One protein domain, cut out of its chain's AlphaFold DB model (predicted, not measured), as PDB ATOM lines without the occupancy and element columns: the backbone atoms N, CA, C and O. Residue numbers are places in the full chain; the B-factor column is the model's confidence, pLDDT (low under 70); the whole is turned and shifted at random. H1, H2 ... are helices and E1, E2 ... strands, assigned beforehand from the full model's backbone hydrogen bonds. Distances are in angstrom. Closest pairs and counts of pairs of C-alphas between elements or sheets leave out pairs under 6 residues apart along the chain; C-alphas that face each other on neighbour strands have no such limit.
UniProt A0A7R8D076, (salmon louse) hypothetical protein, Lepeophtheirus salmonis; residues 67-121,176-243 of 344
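AT A GLANCE: This is residues 67 to 121 and 176 to 243 of the 344 residues of the protein "(salmon louse) hypothetical protein" of Lepeophtheirus salmonis (UniProt A0A7R8D076). A long, loose rod has a small three-stranded sheet, E1, E4 and E5, toward one end, and a long hairpin, E2 and E3, reaching from it toward the other end, where residues 85 to 97 loop round the tip. A second, shorter hairpin, E6 and E7, lies over part of the long one with few close contacts, and the short helix H1 is off the three-stranded sheet. The printed part has 123 residues, in the order E1 E2 E3 E4 E5 E6 E7 H1, and the three sheets, E1 - E4 - E5, E2 - E3 and E6 - E7, are antiparallel. The class is mostly strand, with 55 residues, under half, in named elements. The whole is loose, with a radius of gyration of the C-alphas of 19.0 A and spans of 64 by 30 by 21 A.

HOW THE PARTS SIT: In the largest sheet, E4, residues 115 to 121, is the inner strand between edge strands E1, residues 67 to 73, and E5, residues 177 to 182. E1 and E4 are antiparallel at 160 degrees, with N 70 and O 118 within hydrogen-bond range at 3.1 A. E4 and E5 are antiparallel at 152 degrees, with N 119 and O 179 at 2.8 A. E1 runs on into E2, residues 75 to 84, at 70 degrees. E2 and E3, residues 98 to 107, form a hairpin at 163 degrees, with N 80 and O 102 at 2.9 A. E6, residues 210 to 215, and E7, residues 220 to 224, form another at 157 degrees, with N 212 and O 222 at 2.8 A. E2 and E6 are near each other. The closest C-alphas of E2 and E7 are those of Cys 81 and Tyr 221, 7.2 A apart. H1, residues 232 to 235, is not on the sheet of E1, E4 and E5 and is apart from E4; it is too short for an O i to N i+4 pair, and its one O i to N i+3 pair is within range.

IN THESE COORDINATES: E1 starts at C-alpha 67, (18.512, -0.536, 4.612), and measures 20.5 A. E2 measures 28.2 A and E3 29.0 A, E3 beginning at C-alpha 98, (22.760, -27.801, -28.382). E4 measures 19.1 A, E5 16.8 A, E6 15.9 A, E7 13.3 A and H1 5.0 A, H1 ending at C-alpha 235, (24.848, 6.537, -16.849).

THE WHOLE: The C-alphas farthest apart, those of Phe 92 and Glu 242, are 64.6 A apart. Residues 122 to 175 are not printed, and C-alphas 121 and 176 are 5.0 A apart across the cut. The links E2 to E3 and E5 to E6 are long; in the latter, residues 189 to 190 pair antiparallel with residues 239 to 240. Mean pLDDT of the printed part is 71.3, with 60 residues under 70, among them residues 85 to 99 and 221 to 236.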
ATOM      1  N   SER A  67      19.033   0.788   4.240       94.44
ATOM      2  CA  SER A  67      18.512  -0.536   4.612       94.44
ATOM      3  C   SER A  67      19.352  -1.650   4.005       94.44
ATOM      4  O   SER A  67      19.732  -2.593   4.695       94.44
ATOM      5  N   ASN A  68      19.695  -1.506   2.726       92.00
ATOM      6  CA  ASN A  68      20.477  -2.466   1.965       92.00
ATOM      7  C   ASN A  68      21.494  -1.758   1.074       92.00
ATOM      8  O   ASN A  68      21.325  -0.601   0.687       92.00
ATOM      9  N   HIS A  69      22.577  -2.457   0.749       92.12
ATOM     10  CA  HIS A  69      23.530  -1.984  -0.242       92.12
ATOM     11  C   HIS A  69      24.305  -3.144  -0.853       92.12
ATOM     12  O   HIS A  69      24.535  -4.162  -0.202       92.12
ATOM     13  N   TYR A  70      24.773  -2.949  -2.077       86.94
ATOM     14  CA  TYR A  70      25.750  -3.828  -2.701       86.94
ATOM     15  C   TYR A  70      26.671  -3.013  -3.602       86.94
ATOM     16  O   TYR A  70      26.337  -1.917  -4.055       86.94
ATOM     17  N   PHE A  71      27.866  -3.541  -3.832       84.50
ATOM     18  CA  PHE A  71      28.808  -2.930  -4.753       84.50
ATOM     19  C   PHE A  71      28.715  -3.608  -6.105       84.50
ATOM     20  O   PHE A  71      28.677  -4.833  -6.184       84.50
ATOM     21  N   PHE A  72      28.771  -2.812  -7.160       78.62
ATOM     22  CA  PHE A  72      28.824  -3.301  -8.524       78.62
ATOM     23  C   PHE A  72      29.867  -2.528  -9.328       78.62
ATOM     24  O   PHE A  72      30.366  -1.470  -8.929       78.62
ATOM     25  N   ARG A  73      30.250  -3.107 -10.460       76.12
ATOM     26  CA  ARG A  73      31.138  -2.492 -11.443       76.12
ATOM     27  C   ARG A  73      30.449  -2.551 -12.792       76.12
ATOM     28  O   ARG A  73      29.678  -3.471 -13.050       76.12
ATOM     29  N   LEU A  74      30.746  -1.577 -13.637       74.75
ATOM     30  CA  LEU A  74      30.336  -1.641 -15.029       74.75
ATOM     31  C   LEU A  74      31.259  -2.632 -15.746       74.75
ATOM     32  O   LEU A  74      32.477  -2.615 -15.542       74.75
ATOM     33  N   ALA A  75      30.674  -3.518 -16.541       67.19
ATOM     34  CA  ALA A  75      31.402  -4.570 -17.230       67.19
ATOM     35  C   ALA A  75      31.108  -4.538 -18.728       67.19
ATOM     36  O   ALA A  75      29.985  -4.294 -19.167       67.19
ATOM     37  N   LYS A  76      32.134  -4.819 -19.520       67.19
ATOM     38  CA  LYS A  76      32.003  -5.078 -20.943       67.19
ATOM     39  C   LYS A  76      31.886  -6.579 -21.138       67.19
ATOM     40  O   LYS A  76      32.788  -7.333 -20.797       67.19
ATOM     41  N   SER A  77      30.776  -7.019 -21.694       66.19
ATOM     42  CA  SER A  77      30.584  -8.416 -22.055       66.19
ATOM     43  C   SER A  77      31.020  -8.667 -23.494       66.19
ATOM     44  O   SER A  77      30.621  -7.944 -24.407       66.19
ATOM     45  N   ASN A  78      31.786  -9.727 -23.698       68.50
ATOM     46  CA  ASN A  78      32.081 -10.331 -24.983       68.50
ATOM     47  C   ASN A  78      31.441 -11.720 -25.006       68.50
ATOM     48  O   ASN A  78      31.633 -12.512 -24.088       68.50
ATOM     49  N   VAL A  79      30.658 -12.017 -26.035       70.56
ATOM     50  CA  VAL A  79      29.950 -13.290 -26.138       70.56
ATOM     51  C   VAL A  79      30.379 -13.975 -27.409       70.56
ATOM     52  O   VAL A  79      30.247 -13.414 -28.495       70.56
ATOM     53  N   GLN A  80      30.799 -15.222 -27.260       74.38
ATOM     54  CA  GLN A  80      31.078 -16.119 -28.364       74.38
ATOM     55  C   GLN A  80      30.211 -17.357 -28.191       74.38
ATOM     56  O   GLN A  80      30.384 -18.102 -27.231       74.38
ATOM     57  N   CYS A  81      29.262 -17.558 -29.097       75.00
ATOM     58  CA  CYS A  81      28.431 -18.752 -29.124       75.00
ATOM     59  C   CYS A  81      28.772 -19.600 -30.340       75.00
ATOM     60  O   CYS A  81      29.035 -19.079 -31.422       75.00
ATOM     61  N   TYR A  82      28.742 -20.910 -30.153       76.25
ATOM     62  CA  TYR A  82      28.776 -21.882 -31.228       76.25
ATOM     63  C   TYR A  82      27.625 -22.856 -31.036       76.25
ATOM     64  O   TYR A  82      27.182 -23.129 -29.916       76.25
ATOM     65  N   CYS A  83      27.115 -23.364 -32.143       74.38
ATOM     66  CA  CYS A  83      26.006 -24.289 -32.125       74.38
ATOM     67  C   CYS A  83      26.486 -25.665 -32.569       74.38
ATOM     68  O   CYS A  83      27.074 -25.815 -33.639       74.38
ATOM     69  N   ASP A  84      26.262 -26.665 -31.722       70.12
ATOM     70  CA  ASP A  84      26.543 -28.056 -32.038       70.12
ATOM     71  C   ASP A  84      25.252 -28.725 -32.523       70.12
ATOM     72  O   ASP A  84      24.286 -28.924 -31.776       70.12
ATOM     73  N   CYS A  85      25.230 -29.013 -33.821       66.12
ATOM     74  CA  CYS A  85      24.175 -29.756 -34.493       66.12
ATOM     75  C   CYS A  85      24.607 -31.224 -34.587       66.12
ATOM     76  O   CYS A  85      25.330 -31.574 -35.530       66.12
ATOM     77  N   PRO A  86      24.152 -32.116 -33.685       59.16
ATOM     78  CA  PRO A  86      24.386 -33.542 -33.861       59.16
ATOM     79  C   PRO A  86      23.662 -34.011 -35.132       59.16
ATOM     80  O   PRO A  86      22.448 -34.200 -35.127       59.16
ATOM     81  N   GLY A  87      24.396 -34.168 -36.241       54.88
ATOM     82  CA  GLY A  87      23.863 -34.750 -37.483       54.88
ATOM     83  C   GLY A  87      24.424 -34.240 -38.814       54.88
ATOM     84  O   GLY A  87      24.209 -34.899 -39.829       54.88
ATOM     85  N   GLY A  88      25.156 -33.122 -38.857       53.44
ATOM     86  CA  GLY A  88      25.564 -32.530 -40.142       53.44
ATOM     87  C   GLY A  88      24.361 -32.115 -41.012       53.44
ATOM     88  O   GLY A  88      23.207 -32.283 -40.632       53.44
ATOM     89  N   SER A  89      24.612 -31.538 -42.189       53.28
ATOM     90  CA  SER A  89      23.640 -30.804 -43.026       53.28
ATOM     91  C   SER A  89      22.442 -31.599 -43.589       53.28
ATOM     92  O   SER A  89      21.741 -31.099 -44.468       53.28
ATOM     93  N   ASN A  90      22.197 -32.832 -43.143       50.09
ATOM     94  CA  ASN A  90      21.108 -33.663 -43.641       50.09
ATOM     95  C   ASN A  90      19.857 -33.483 -42.776       50.09
ATOM     96  O   ASN A  90      19.693 -34.078 -41.714       50.09
ATOM     97  N   SER A  91      18.947 -32.671 -43.303       50.41
ATOM     98  CA  SER A  91      17.666 -32.203 -42.757       50.41
ATOM     99  C   SER A  91      16.606 -33.279 -42.454       50.41
ATOM    100  O   SER A  91      15.427 -32.952 -42.316       50.41
ATOM    101  N   PHE A  92      16.976 -34.558 -42.347       49.25
ATOM    102  CA  PHE A  92      16.008 -35.656 -42.251       49.25
ATOM    103  C   PHE A  92      15.632 -36.048 -40.814       49.25
ATOM    104  O   PHE A  92      14.550 -36.591 -40.597       49.25
ATOM    105  N   PHE A  93      16.464 -35.733 -39.816       47.62
ATOM    106  CA  PHE A  93      16.147 -35.986 -38.409       47.62
ATOM    107  C   PHE A  93      16.093 -34.664 -37.636       47.62
ATOM    108  O   PHE A  93      17.081 -33.941 -37.561       47.62
ATOM    109  N   LYS A  94      14.933 -34.341 -37.046       45.97
ATOM    110  CA  LYS A  94      14.798 -33.272 -36.040       45.97
ATOM    111  C   LYS A  94      15.496 -33.718 -34.755       45.97
ATOM    112  O   LYS A  94      14.848 -34.192 -33.827       45.97
ATOM    113  N   ILE A  95      16.817 -33.624 -34.732       55.75
ATOM    114  CA  ILE A  95      17.615 -33.844 -33.529       55.75
ATOM    115  C   ILE A  95      17.776 -32.482 -32.849       55.75
ATOM    116  O   ILE A  95      17.922 -31.461 -33.519       55.75
ATOM    117  N   SER A  96      17.671 -32.447 -31.521       57.94
ATOM    118  CA  SER A  96      17.868 -31.229 -30.737       57.94
ATOM    119  C   SER A  96      19.284 -30.688 -30.951       57.94
ATOM    120  O   SER A  96      20.250 -31.386 -30.650       57.94
ATOM    121  N   SER A  97      19.412 -29.458 -31.444       63.88
ATOM    122  CA  SER A  97      20.683 -28.727 -31.465       63.88
ATOM    123  C   SER A  97      21.015 -28.224 -30.064       63.88
ATOM    124  O   SER A  97      20.145 -27.660 -29.394       63.88
ATOM    125  N   SER A  98      22.262 -28.390 -29.627       66.19
ATOM    126  CA  SER A  98      22.760 -27.801 -28.382       66.19
ATOM    127  C   SER A  98      23.586 -26.562 -28.689       66.19
ATOM    128  O   SER A  98      24.466 -26.581 -29.543       66.19
ATOM    129  N   VAL A  99      23.309 -25.479 -27.976       68.88
ATOM    130  CA  VAL A  99      24.011 -24.205 -28.133       68.88
ATOM    131  C   VAL A  99      24.979 -24.051 -26.977       68.88
ATOM    132  O   VAL A  99      24.577 -24.162 -25.818       68.88
ATOM    133  N   CYS A 100      26.239 -23.765 -27.280       72.75
ATOM    134  CA  CYS A 100      27.270 -23.534 -26.285       72.75
ATOM    135  C   CYS A 100      27.828 -22.121 -26.439       72.75
ATOM    136  O   CYS A 100      28.391 -21.761 -27.470       72.75
ATOM    137  N   CYS A 101      27.695 -21.318 -25.389       69.31
ATOM    138  CA  CYS A 101      28.191 -19.949 -25.355       69.31
ATOM    139  C   CYS A 101      29.285 -19.794 -24.308       69.31
ATOM    140  O   CYS A 101      29.101 -20.170 -23.151       69.31
ATOM    141  N   SER A 102      30.401 -19.187 -24.696       70.12
ATOM    142  CA  SER A 102      31.381 -18.618 -23.781       70.12
ATOM    143  C   SER A 102      31.148 -17.119 -23.650       70.12
ATOM    144  O   SER A 102      31.092 -16.392 -24.644       70.12
ATOM    145  N   ILE A 103      31.025 -16.662 -22.409       67.62
ATOM    146  CA  ILE A 103      30.794 -15.261 -22.073       67.62
ATOM    147  C   ILE A 103      32.050 -14.762 -21.371       67.62
ATOM    148  O   ILE A 103      32.328 -15.139 -20.235       67.62
ATOM    149  N   GLY A 104      32.821 -13.926 -22.054       63.53
ATOM    150  CA  GLY A 104      33.881 -13.144 -21.440       63.53
ATOM    151  C   GLY A 104      33.276 -11.905 -20.795       63.53
ATOM    152  O   GLY A 104      32.687 -11.076 -21.482       63.53
ATOM    153  N   VAL A 105      33.400 -11.758 -19.481       67.50
ATOM    154  CA  VAL A 105      33.053 -10.509 -18.793       67.50
ATOM    155  C   VAL A 105      34.351  -9.781 -18.484       67.50
ATOM    156  O   VAL A 105      35.104 -10.166 -17.590       67.50
ATOM    157  N   GLU A 106      34.624  -8.738 -19.251       63.78
ATOM    158  CA  GLU A 106      35.800  -7.891 -19.116       63.78
ATOM    159  C   GLU A 106      35.434  -6.593 -18.392       63.78
ATOM    160  O   GLU A 106      34.294  -6.124 -18.405       63.78
ATOM    161  N   ARG A 107      36.407  -5.982 -17.720       61.44
ATOM    162  CA  ARG A 107      36.216  -4.651 -17.129       61.44
ATOM    163  C   ARG A 107      36.301  -3.609 -18.242       61.44
ATOM    164  O   ARG A 107      37.038  -3.795 -19.204       61.44
ATOM    165  N   LEU A 108      35.566  -2.505 -18.119       64.75
ATOM    166  CA  LEU A 108      35.765  -1.378 -19.031       64.75
ATOM    167  C   LEU A 108      37.176  -0.801 -18.831       64.75
ATOM    168  O   LEU A 108      37.487  -0.283 -17.762       64.75
ATOM    169  N   GLU A 109      38.003  -0.855 -19.876       52.62
ATOM    170  CA  GLU A 109      39.415  -0.427 -19.865       52.62
ATOM    171  C   GLU A 109      39.624   1.060 -19.525       52.62
ATOM    172  O   GLU A 109      40.717   1.457 -19.138       52.62
ATOM    173  N   LYS A 110      38.592   1.905 -19.658       57.69
ATOM    174  CA  LYS A 110      38.727   3.354 -19.449       57.69
ATOM    175  C   LYS A 110      38.805   3.789 -17.984       57.69
ATOM    176  O   LYS A 110      39.162   4.940 -17.752       57.69
ATOM    177  N   ASP A 111      38.483   2.928 -17.016       60.34
ATOM    178  CA  ASP A 111      38.586   3.281 -15.595       60.34
ATOM    179  C   ASP A 111      38.560   2.033 -14.688       60.34
ATOM    180  O   ASP A 111      37.533   1.660 -14.113       60.34
ATOM    181  N   GLU A 112      39.707   1.364 -14.547       56.16
ATOM    182  CA  GLU A 112      39.837   0.092 -13.810       56.16
ATOM    183  C   GLU A 112      39.380   0.152 -12.337       56.16
ATOM    184  O   GLU A 112      39.056  -0.882 -11.742       56.16
ATOM    185  N   ASN A 113      39.290   1.357 -11.760       62.31
ATOM    186  CA  ASN A 113      38.943   1.591 -10.358       62.31
ATOM    187  C   ASN A 113      37.534   2.161 -10.131       62.31
ATOM    188  O   ASN A 113      37.154   2.382  -8.980       62.31
ATOM    189  N   LYS A 114      36.727   2.387 -11.178       73.56
ATOM    190  CA  LYS A 114      35.354   2.879 -10.987       73.56
ATOM    191  C   LYS A 114      34.450   1.774 -10.453       73.56
ATOM    192  O   LYS A 114      33.995   0.883 -11.172       73.56
ATOM    193  N   ARG A 115      34.175   1.857  -9.158       78.62
ATOM    194  CA  ARG A 115      33.193   1.033  -8.463       78.62
ATOM    195  C   ARG A 115      32.013   1.894  -8.045       78.62
ATOM    196  O   ARG A 115      32.173   3.056  -7.672       78.62
ATOM    197  N   TYR A 116      30.839   1.291  -8.072       84.81
ATOM    198  CA  TYR A 116      29.602   1.928  -7.664       84.81
ATOM    199  C   TYR A 116      28.998   1.145  -6.512       84.81
ATOM    200  O   TYR A 116      29.161  -0.071  -6.391       84.81
ATOM    201  N   ARG A 117      28.299   1.866  -5.652       89.31
ATOM    202  CA  ARG A 117      27.534   1.335  -4.542       89.31
ATOM    203  C   ARG A 117      26.067   1.622  -4.819       89.31
ATOM    204  O   ARG A 117      25.670   2.780  -4.910       89.31
ATOM    205  N   ALA A 118      25.276   0.570  -4.957       90.62
ATOM    206  CA  ALA A 118      23.830   0.671  -4.905       90.62
ATOM    207  C   ALA A 118      23.420   0.770  -3.431       90.62
ATOM    208  O   ALA A 118      23.886  -0.029  -2.616       90.62
ATOM    209  N   VAL A 119      22.596   1.754  -3.081       94.50
ATOM    210  CA  VAL A 119      22.085   1.971  -1.721       94.50
ATOM    211  C   VAL A 119      20.568   2.062  -1.756       94.50
ATOM    212  O   VAL A 119      20.002   2.772  -2.582       94.50
ATOM    213  N   GLU A 120      19.912   1.344  -0.858       95.44
ATOM    214  CA  GLU A 120      18.472   1.427  -0.659       95.44
ATOM    215  C   GLU A 120      18.177   2.398   0.485       95.44
ATOM    216  O   GLU A 120      18.615   2.182   1.616       95.44
ATOM    217  N   LEU A 121      17.465   3.483   0.185       96.31
ATOM    218  CA  LEU A 121      17.049   4.482   1.162       96.31
ATOM    219  C   LEU A 121      15.697   4.108   1.767       96.31
ATOM    220  O   LEU A 121      14.728   3.875   1.044       96.31
ATOM    221  N   PRO A 176      11.707   6.794  -0.895       93.19
ATOM    222  CA  PRO A 176      12.436   5.575  -0.570       93.19
ATOM    223  C   PRO A 176      12.675   4.731  -1.827       93.19
ATOM    224  O   PRO A 176      11.806   4.638  -2.699       93.19
ATOM    225  N   GLY A 177      13.837   4.091  -1.926       93.75
ATOM    226  CA  GLY A 177      14.185   3.303  -3.105       93.75
ATOM    227  C   GLY A 177      15.680   3.125  -3.309       93.75
ATOM    228  O   GLY A 177      16.484   3.446  -2.439       93.75
ATOM    229  N   TRP A 178      16.042   2.590  -4.472       92.94
ATOM    230  CA  TRP A 178      17.423   2.282  -4.824       92.94
ATOM    231  C   TRP A 178      18.083   3.441  -5.569       92.94
ATOM    232  O   TRP A 178      17.541   3.959  -6.544       92.94
ATOM    233  N   TYR A 179      19.277   3.802  -5.115       94.25
ATOM    234  CA  TYR A 179      20.095   4.890  -5.637       94.25
ATOM    235  C   TYR A 179      21.532   4.429  -5.846       94.25
ATOM    236  O   TYR A 179      21.967   3.417  -5.293       94.25
ATOM    237  N   MET A 180      22.285   5.180  -6.642       91.12
ATOM    238  CA  MET A 180      23.671   4.864  -6.970       91.12
ATOM    239  C   MET A 180      24.618   5.909  -6.385       91.12
ATOM    240  O   MET A 180      24.383   7.109  -6.498       91.12
ATOM    241  N   VAL A 181      25.731   5.446  -5.826       91.69
ATOM    242  CA  VAL A 181      26.811   6.279  -5.291       91.69
ATOM    243  C   VAL A 181      28.135   5.792  -5.882       91.69
ATOM    244  O   VAL A 181      28.490   4.627  -5.685       91.69
ATOM    245  N   PRO A 182      28.888   6.618  -6.623       88.31
ATOM    246  CA  PRO A 182      30.253   6.275  -7.016       88.31
ATOM    247  C   PRO A 182      31.139   6.150  -5.768       88.31
ATOM    248  O   PRO A 182      31.108   7.029  -4.919       88.31
ATOM    249  N   GLU A 183      31.950   5.096  -5.637       81.81
ATOM    250  CA  GLU A 183      32.679   4.791  -4.385       81.81
ATOM    251  C   GLU A 183      33.637   5.912  -3.938       81.81
ATOM    252  O   GLU A 183      33.826   6.127  -2.744       81.81
ATOM    253  N   MET A 184      34.209   6.658  -4.888       79.38
ATOM    254  CA  MET A 184      35.098   7.795  -4.612       79.38
ATOM    255  C   MET A 184      34.363   9.139  -4.507       79.38
ATOM    256  O   MET A 184      35.007  10.185  -4.448       79.38
ATOM    257  N   SER A 185      33.029   9.133  -4.520       80.94
ATOM    258  CA  SER A 185      32.209  10.334  -4.423       80.94
ATOM    259  C   SER A 185      31.202  10.238  -3.275       80.94
ATOM    260  O   SER A 185      30.752   9.160  -2.898       80.94
ATOM    261  N   HIS A 186      30.833  11.396  -2.733       82.88
ATOM    262  CA  HIS A 186      29.722  11.538  -1.789       82.88
ATOM    263  C   HIS A 186      28.407  11.887  -2.504       82.88
ATOM    264  O   HIS A 186      27.397  12.135  -1.848       82.88
ATOM    265  N   ASP A 187      28.424  11.908  -3.837       88.38
ATOM    266  CA  ASP A 187      27.281  12.256  -4.667       88.38
ATOM    267  C   ASP A 187      26.284  11.095  -4.752       88.38
ATOM    268  O   ASP A 187      26.654   9.948  -5.024       88.38
ATOM    269  N   LEU A 188      25.000  11.415  -4.600       93.25
ATOM    270  CA  LEU A 188      23.902  10.474  -4.781       93.25
ATOM    271  C   LEU A 188      23.249  10.682  -6.150       93.25
ATOM    272  O   LEU A 188      22.818  11.786  -6.490       93.25
ATOM    273  N   PHE A 189      23.131   9.607  -6.922       91.94
ATOM    274  CA  PHE A 189      22.507   9.612  -8.240       91.94
ATOM    275  C   PHE A 189      21.199   8.825  -8.237       91.94
ATOM    276  O   PHE A 189      21.106   7.736  -7.664       91.94
ATOM    277  N   GLY A 190      20.202   9.381  -8.922       90.44
ATOM    278  CA  GLY A 190      18.910   8.760  -9.184       90.44
ATOM    279  C   GLY A 190      18.592   8.701 -10.675       90.44
ATOM    280  O   GLY A 190      19.470   8.846 -11.527       90.44
ATOM    281  N   SER A 191      17.309   8.488 -10.979       85.81
ATOM    282  CA  SER A 191      16.776   8.382 -12.348       85.81
ATOM    283  C   SER A 191      17.327   7.208 -13.172       85.81
ATOM    284  O   SER A 191      17.169   7.174 -14.393       85.81
ATOM    285  N   ILE A 192      17.930   6.217 -12.510       85.00
ATOM    286  CA  ILE A 192      18.369   4.968 -13.131       85.00
ATOM    287  C   ILE A 192      17.710   3.807 -12.398       85.00
ATOM    288  O   ILE A 192      17.739   3.776 -11.165       85.00
ATOM    289  N   PRO A 193      17.129   2.840 -13.118       84.69
ATOM    290  CA  PRO A 193      16.589   1.658 -12.483       84.69
ATOM    291  C   PRO A 193      17.728   0.730 -12.026       84.69
ATOM    292  O   PRO A 193      18.610   0.354 -12.799       84.69
ATOM    293  N   ILE A 194      17.693   0.356 -10.750       86.94
ATOM    294  CA  ILE A 194      18.678  -0.501 -10.081       86.94
ATOM    295  C   ILE A 194      17.938  -1.728  -9.541       86.94
ATOM    296  O   ILE A 194      16.807  -1.605  -9.058       86.94
ATOM    297  N   ASN A 195      18.548  -2.901  -9.671       84.75
ATOM    298  CA  ASN A 195      18.026  -4.148  -9.130       84.75
ATOM    299  C   ASN A 195      18.033  -4.127  -7.599       84.75
ATOM    300  O   ASN A 195      18.948  -3.619  -6.953       84.75
ATOM    301  N   ARG A 196      16.998  -4.722  -7.015       87.50
ATOM    302  CA  ARG A 196      17.004  -5.107  -5.601       87.50
ATOM    303  C   ARG A 196      17.909  -6.320  -5.394       87.50
ATOM    304  O   ARG A 196      18.299  -6.983  -6.349       87.50
ATOM    305  N   LEU A 197      18.194  -6.659  -4.138       83.19
ATOM    306  CA  LEU A 197      18.984  -7.856  -3.809       83.19
ATOM    307  C   LEU A 197      18.323  -9.163  -4.284       83.19
ATOM    308  O   LEU A 197      19.019 -10.127  -4.594       83.19
ATOM    309  N   ASP A 198      16.993  -9.188  -4.327       82.75
ATOM    310  CA  ASP A 198      16.151 -10.314  -4.731       82.75
ATOM    311  C   ASP A 198      15.545 -10.148  -6.137       82.75
ATOM    312  O   ASP A 198      14.811 -11.020  -6.601       82.75
ATOM    313  N   GLU A 199      15.838  -9.041  -6.827       77.19
ATOM    314  CA  GLU A 199      15.310  -8.752  -8.160       77.19
ATOM    315  C   GLU A 199      16.394  -8.922  -9.212       77.19
ATOM    316  O   GLU A 199      17.424  -8.256  -9.164       77.19
ATOM    317  N   TRP A 200      16.122  -9.748 -10.218       71.81
ATOM    318  CA  TRP A 200      17.042  -9.978 -11.327       71.81
ATOM    319  C   TRP A 200      16.403  -9.526 -12.638       71.81
ATOM    320  O   TRP A 200      15.781 -10.314 -13.353       71.81
ATOM    321  N   ASN A 201      16.525  -8.231 -12.936       73.38
ATOM    322  CA  ASN A 201      16.027  -7.631 -14.166       73.38
ATOM    323  C   ASN A 201      17.190  -7.141 -15.042       73.38
ATOM    324  O   ASN A 201      17.966  -6.274 -14.643       73.38
ATOM    325  N   ILE A 202      17.264  -7.669 -16.266       68.75
ATOM    326  CA  ILE A 202      18.329  -7.376 -17.237       68.75
ATOM    327  C   ILE A 202      18.305  -5.937 -17.772       68.75
ATOM    328  O   ILE A 202      19.309  -5.468 -18.301       68.75
ATOM    329  N   TYR A 203      17.178  -5.232 -17.628       71.81
ATOM    330  CA  TYR A 203      17.012  -3.827 -18.020       71.81
ATOM    331  C   TYR A 203      17.406  -2.845 -16.901       71.81
ATOM    332  O   TYR A 203      17.290  -1.631 -17.075       71.81
ATOM    333  N   LYS A 204      17.845  -3.349 -15.740       77.56
ATOM    334  CA  LYS A 204      18.277  -2.551 -14.587       77.56
ATOM    335  C   LYS A 204      19.754  -2.780 -14.281       77.56
ATOM    336  O   LYS A 204      20.334  -3.808 -14.628       77.56
ATOM    337  N   LEU A 205      20.371  -1.829 -13.584       75.56
ATOM    338  CA  LEU A 205      21.726  -2.013 -13.070       75.56
ATOM    339  C   LEU A 205      21.744  -3.133 -12.023       75.56
ATOM    340  O   LEU A 205      20.999  -3.071 -11.049       75.56
ATOM    341  N   GLY A 206      22.630  -4.120 -12.188       65.75
ATOM    342  CA  GLY A 206      22.760  -5.253 -11.262       65.75
ATOM    343  C   GLY A 206      22.428  -6.642 -11.834       65.75
ATOM    344  O   GLY A 206      21.977  -7.469 -11.056       65.75
ATOM    345  N   GLU A 207      22.669  -6.883 -13.136       60.44
ATOM    346  CA  GLU A 207      22.792  -8.191 -13.853       60.44
ATOM    347  C   GLU A 207      21.557  -8.821 -14.554       60.44
ATOM    348  O   GLU A 207      20.462  -8.870 -14.004       60.44
ATOM    349  N   ARG A 208      21.724  -9.330 -15.798       52.19
ATOM    350  CA  ARG A 208      21.972 -10.732 -16.266       52.19
ATOM    351  C   ARG A 208      22.103 -10.721 -17.817       52.19
ATOM    352  O   ARG A 208      21.790  -9.724 -18.459       52.19
ATOM    353  N   PHE A 209      22.613 -11.808 -18.399       52.62
ATOM    354  CA  PHE A 209      22.839 -12.070 -19.824       52.62
ATOM    355  C   PHE A 209      21.829 -13.069 -20.436       52.62
ATOM    356  O   PHE A 209      21.517 -14.068 -19.777       52.62
ATOM    357  N   ASP A 210      21.397 -12.843 -21.686       50.38
ATOM    358  CA  ASP A 210      20.583 -13.779 -22.480       50.38
ATOM    359  C   ASP A 210      21.121 -14.000 -23.916       50.38
ATOM    360  O   ASP A 210      21.709 -13.100 -24.530       50.38
ATOM    361  N   VAL A 211      20.921 -15.211 -24.455       54.72
ATOM    362  CA  VAL A 211      21.307 -15.607 -25.824       54.72
ATOM    363  C   VAL A 211      20.177 -16.341 -26.514       54.72
ATOM    364  O   VAL A 211      19.742 -17.400 -26.069       54.72
ATOM    365  N   GLU A 212      19.830 -15.857 -27.694       62.56
ATOM    366  CA  GLU A 212      18.942 -16.508 -28.638       62.56
ATOM    367  C   GLU A 212      19.729 -16.910 -29.897       62.56
ATOM    368  O   GLU A 212      20.351 -16.079 -30.556       62.56
ATOM    369  N   MET A 213      19.722 -18.189 -30.278       57.44
ATOM    370  CA  MET A 213      20.293 -18.601 -31.568       57.44
ATOM    371  C   MET A 213      19.332 -18.273 -32.703       57.44
ATOM    372  O   MET A 213      18.185 -18.709 -32.680       57.44
ATOM    373  N   LEU A 214      19.821 -17.572 -33.728       72.19
ATOM    374  CA  LEU A 214      19.034 -17.255 -34.920       72.19
ATOM    375  C   LEU A 214      19.143 -18.384 -35.944       72.19
ATOM    376  O   LEU A 214      18.130 -18.891 -36.423       72.19
ATOM    377  N   ASN A 215      20.369 -18.808 -36.255       68.94
ATOM    378  CA  ASN A 215      20.620 -19.935 -37.138       68.94
ATOM    379  C   ASN A 215      21.883 -20.696 -36.705       68.94
ATOM    380  O   ASN A 215      22.968 -20.158 -36.511       68.94
ATOM    381  N   CYS A 216      21.714 -21.999 -36.509       63.50
ATOM    382  CA  CYS A 216      22.767 -22.881 -36.028       63.50
ATOM    383  C   CYS A 216      23.788 -23.229 -37.127       63.50
ATOM    384  O   CYS A 216      24.949 -23.475 -36.824       63.50
ATOM    385  N   MET A 217      23.384 -23.223 -38.407       65.50
ATOM    386  CA  MET A 217      24.264 -23.622 -39.518       65.50
ATOM    387  C   MET A 217      25.333 -22.580 -39.859       65.50
ATOM    388  O   MET A 217      26.413 -22.942 -40.316       65.50
ATOM    389  N   ASP A 218      25.042 -21.302 -39.645       76.06
ATOM    390  CA  ASP A 218      25.974 -20.192 -39.855       76.06
ATOM    391  C   ASP A 218      26.543 -19.646 -38.534       76.06
ATOM    392  O   ASP A 218      27.263 -18.648 -38.544       76.06
ATOM    393  N   ASN A 219      26.247 -20.308 -37.405       65.44
ATOM    394  CA  ASN A 219      26.543 -19.836 -36.050       65.44
ATOM    395  C   ASN A 219      26.053 -18.401 -35.790       65.44
ATOM    396  O   ASN A 219      26.685 -17.654 -35.043       65.44
ATOM    397  N   SER A 220      24.937 -17.990 -36.392       71.06
ATOM    398  CA  SER A 220      24.352 -16.683 -36.111       71.06
ATOM    399  C   SER A 220      23.479 -16.731 -34.861       71.06
ATOM    400  O   SER A 220      22.586 -17.566 -34.691       71.06
ATOM    401  N   TYR A 221      23.728 -15.789 -33.963       66.94
ATOM    402  CA  TYR A 221      23.010 -15.650 -32.709       66.94
ATOM    403  C   TYR A 221      22.716 -14.188 -32.422       66.94
ATOM    404  O   TYR A 221      23.450 -13.284 -32.822       66.94
ATOM    405  N   ARG A 222      21.619 -13.966 -31.711       63.97
ATOM    406  CA  ARG A 222      21.269 -12.714 -31.074       63.97
ATOM    407  C   ARG A 222      21.621 -12.840 -29.602       63.97
ATOM    408  O   ARG A 222      21.138 -13.717 -28.900       63.97
ATOM    409  N   THR A 223      22.464 -11.949 -29.121       56.31
ATOM    410  CA  THR A 223      22.643 -11.758 -27.686       56.31
ATOM    411  C   THR A 223      21.759 -10.609 -27.247       56.31
ATOM    412  O   THR A 223      21.861  -9.507 -27.782       56.31
ATOM    413  N   GLU A 224      20.902 -10.855 -26.264       52.38
ATOM    414  CA  GLU A 224      20.224  -9.788 -25.542       52.38
ATOM    415  C   GLU A 224      20.968  -9.568 -24.223       52.38
ATOM    416  O   GLU A 224      20.660 -10.117 -23.169       52.38
ATOM    417  N   PHE A 225      21.988  -8.715 -24.283       51.38
ATOM    418  CA  PHE A 225      22.154  -7.769 -23.188       51.38
ATOM    419  C   PHE A 225      21.202  -6.613 -23.478       51.38
ATOM    420  O   PHE A 225      21.163  -6.140 -24.615       51.38
ATOM    421  N   SER A 226      20.476  -6.109 -22.475       43.25
ATOM    422  CA  SER A 226      19.595  -4.941 -22.657       43.25
ATOM    423  C   SER A 226      20.310  -3.753 -23.322       43.25
ATOM    424  O   SER A 226      19.655  -2.923 -23.948       43.25
ATOM    425  N   THR A 227      21.638  -3.678 -23.225       44.75
ATOM    426  CA  THR A 227      22.494  -2.900 -24.115       44.75
ATOM    427  C   THR A 227      23.783  -3.689 -24.363       44.75
ATOM    428  O   THR A 227      24.324  -4.245 -23.410       44.75
ATOM    429  N   PRO A 228      24.368  -3.695 -25.578       42.94
ATOM    430  CA  PRO A 228      25.670  -4.333 -25.864       42.94
ATOM    431  C   PRO A 228      26.849  -3.754 -25.054       42.94
ATOM    432  O   PRO A 228      28.002  -4.139 -25.229       42.94
ATOM    433  N   TYR A 229      26.551  -2.819 -24.155       46.97
ATOM    434  CA  TYR A 229      27.456  -2.201 -23.225       46.97
ATOM    435  C   TYR A 229      26.721  -1.933 -21.907       46.97
ATOM    436  O   TYR A 229      25.755  -1.172 -21.899       46.97
ATOM    437  N   ILE A 230      27.228  -2.430 -20.780       51.47
ATOM    438  CA  ILE A 230      27.130  -1.658 -19.538       51.47
ATOM    439  C   ILE A 230      28.244  -0.609 -19.658       51.47
ATOM    440  O   ILE A 230      29.331  -0.819 -19.144       51.47
ATOM    441  N   ASN A 231      28.056   0.443 -20.461       52.50
ATOM    442  CA  ASN A 231      29.012   1.555 -20.584       52.50
ATOM    443  C   ASN A 231      28.451   2.826 -19.942       52.50
ATOM    444  O   ASN A 231      27.301   2.866 -19.508       52.50
ATOM    445  N   ASP A 232      29.262   3.884 -19.946       54.75
ATOM    446  CA  ASP A 232      28.881   5.233 -19.519       54.75
ATOM    447  C   ASP A 232      27.550   5.723 -20.136       54.75
ATOM    448  O   ASP A 232      26.903   6.593 -19.561       54.75
ATOM    449  N   ASN A 233      27.068   5.141 -21.248       55.72
ATOM    450  CA  ASN A 233      25.768   5.501 -21.818       55.72
ATOM    451  C   ASN A 233      24.587   5.065 -20.938       55.72
ATOM    452  O   ASN A 233      23.580   5.760 -20.940       55.72
ATOM    453  N   GLN A 234      24.680   3.995 -20.137       57.69
ATOM    454  CA  GLN A 234      23.641   3.690 -19.136       57.69
ATOM    455  C   GLN A 234      23.641   4.697 -17.973       57.69
ATOM    456  O   GLN A 234      22.620   4.883 -17.313       57.69
ATOM    457  N   LEU A 235      24.758   5.403 -17.766       65.31
ATOM    458  CA  LEU A 235      24.848   6.537 -16.849       65.31
ATOM    459  C   LEU A 235      24.416   7.871 -17.480       65.31
ATOM    460  O   LEU A 235      24.357   8.862 -16.763       65.31
ATOM    461  N   THR A 236      24.079   7.940 -18.776       64.81
ATOM    462  CA  THR A 236      23.658   9.219 -19.400       64.81
ATOM    463  C   THR A 236      22.386   9.790 -18.786       64.81
ATOM    464  O   THR A 236      22.232  11.007 -18.719       64.81
ATOM    465  N   ASN A 237      21.514   8.919 -18.278       72.25
ATOM    466  CA  ASN A 237      20.305   9.316 -17.564       72.25
ATOM    467  C   ASN A 237      20.521   9.412 -16.044       72.25
ATOM    468  O   ASN A 237      19.584   9.766 -15.330       72.25
ATOM    469  N   ALA A 238      21.729   9.115 -15.540       82.56
ATOM    470  CA  ALA A 238      22.076   9.352 -14.143       82.56
ATOM    471  C   ALA A 238      21.994  10.846 -13.878       82.56
ATOM    472  O   ALA A 238      22.748  11.632 -14.453       82.56
ATOM    473  N   GLN A 239      21.124  11.238 -12.962       88.06
ATOM    474  CA  GLN A 239      21.072  12.616 -12.510       88.06
ATOM    475  C   GLN A 239      21.419  12.671 -11.037       88.06
ATOM    476  O   GLN A 239      21.007  11.820 -10.246       88.06
ATOM    477  N   ARG A 240      22.204  13.685 -10.674       91.00
ATOM    478  CA  ARG A 240      22.449  14.014  -9.274       91.00
ATOM    479  C   ARG A 240      21.116  14.332  -8.619       91.00
ATOM    480  O   ARG A 240      20.305  15.059  -9.197       91.00
ATOM    481  N   ILE A 241      20.893  13.822  -7.422       92.25
ATOM    482  CA  ILE A 241      19.635  14.026  -6.702       92.25
ATOM    483  C   ILE A 241      19.354  15.521  -6.477       92.25
ATOM    484  O   ILE A 241      18.215  15.957  -6.622       92.25
ATOM    485  N   GLU A 242      20.393  16.333  -6.298       91.12
ATOM    486  CA  GLU A 242      20.319  17.795  -6.219       91.12
ATOM    487  C   GLU A 242      19.781  18.456  -7.499       91.12
ATOM    488  O   GLU A 242      19.124  19.491  -7.435       91.12
ATOM    489  N   SER A 243      20.045  17.866  -8.671       89.94
ATOM    490  CA  SER A 243      19.510  18.355  -9.954       89.94
ATOM    491  C   SER A 243      18.069  17.914 -10.210       89.94
ATOM    492  O   SER A 243      17.321  18.630 -10.870       89.94
TER     493      SER A 243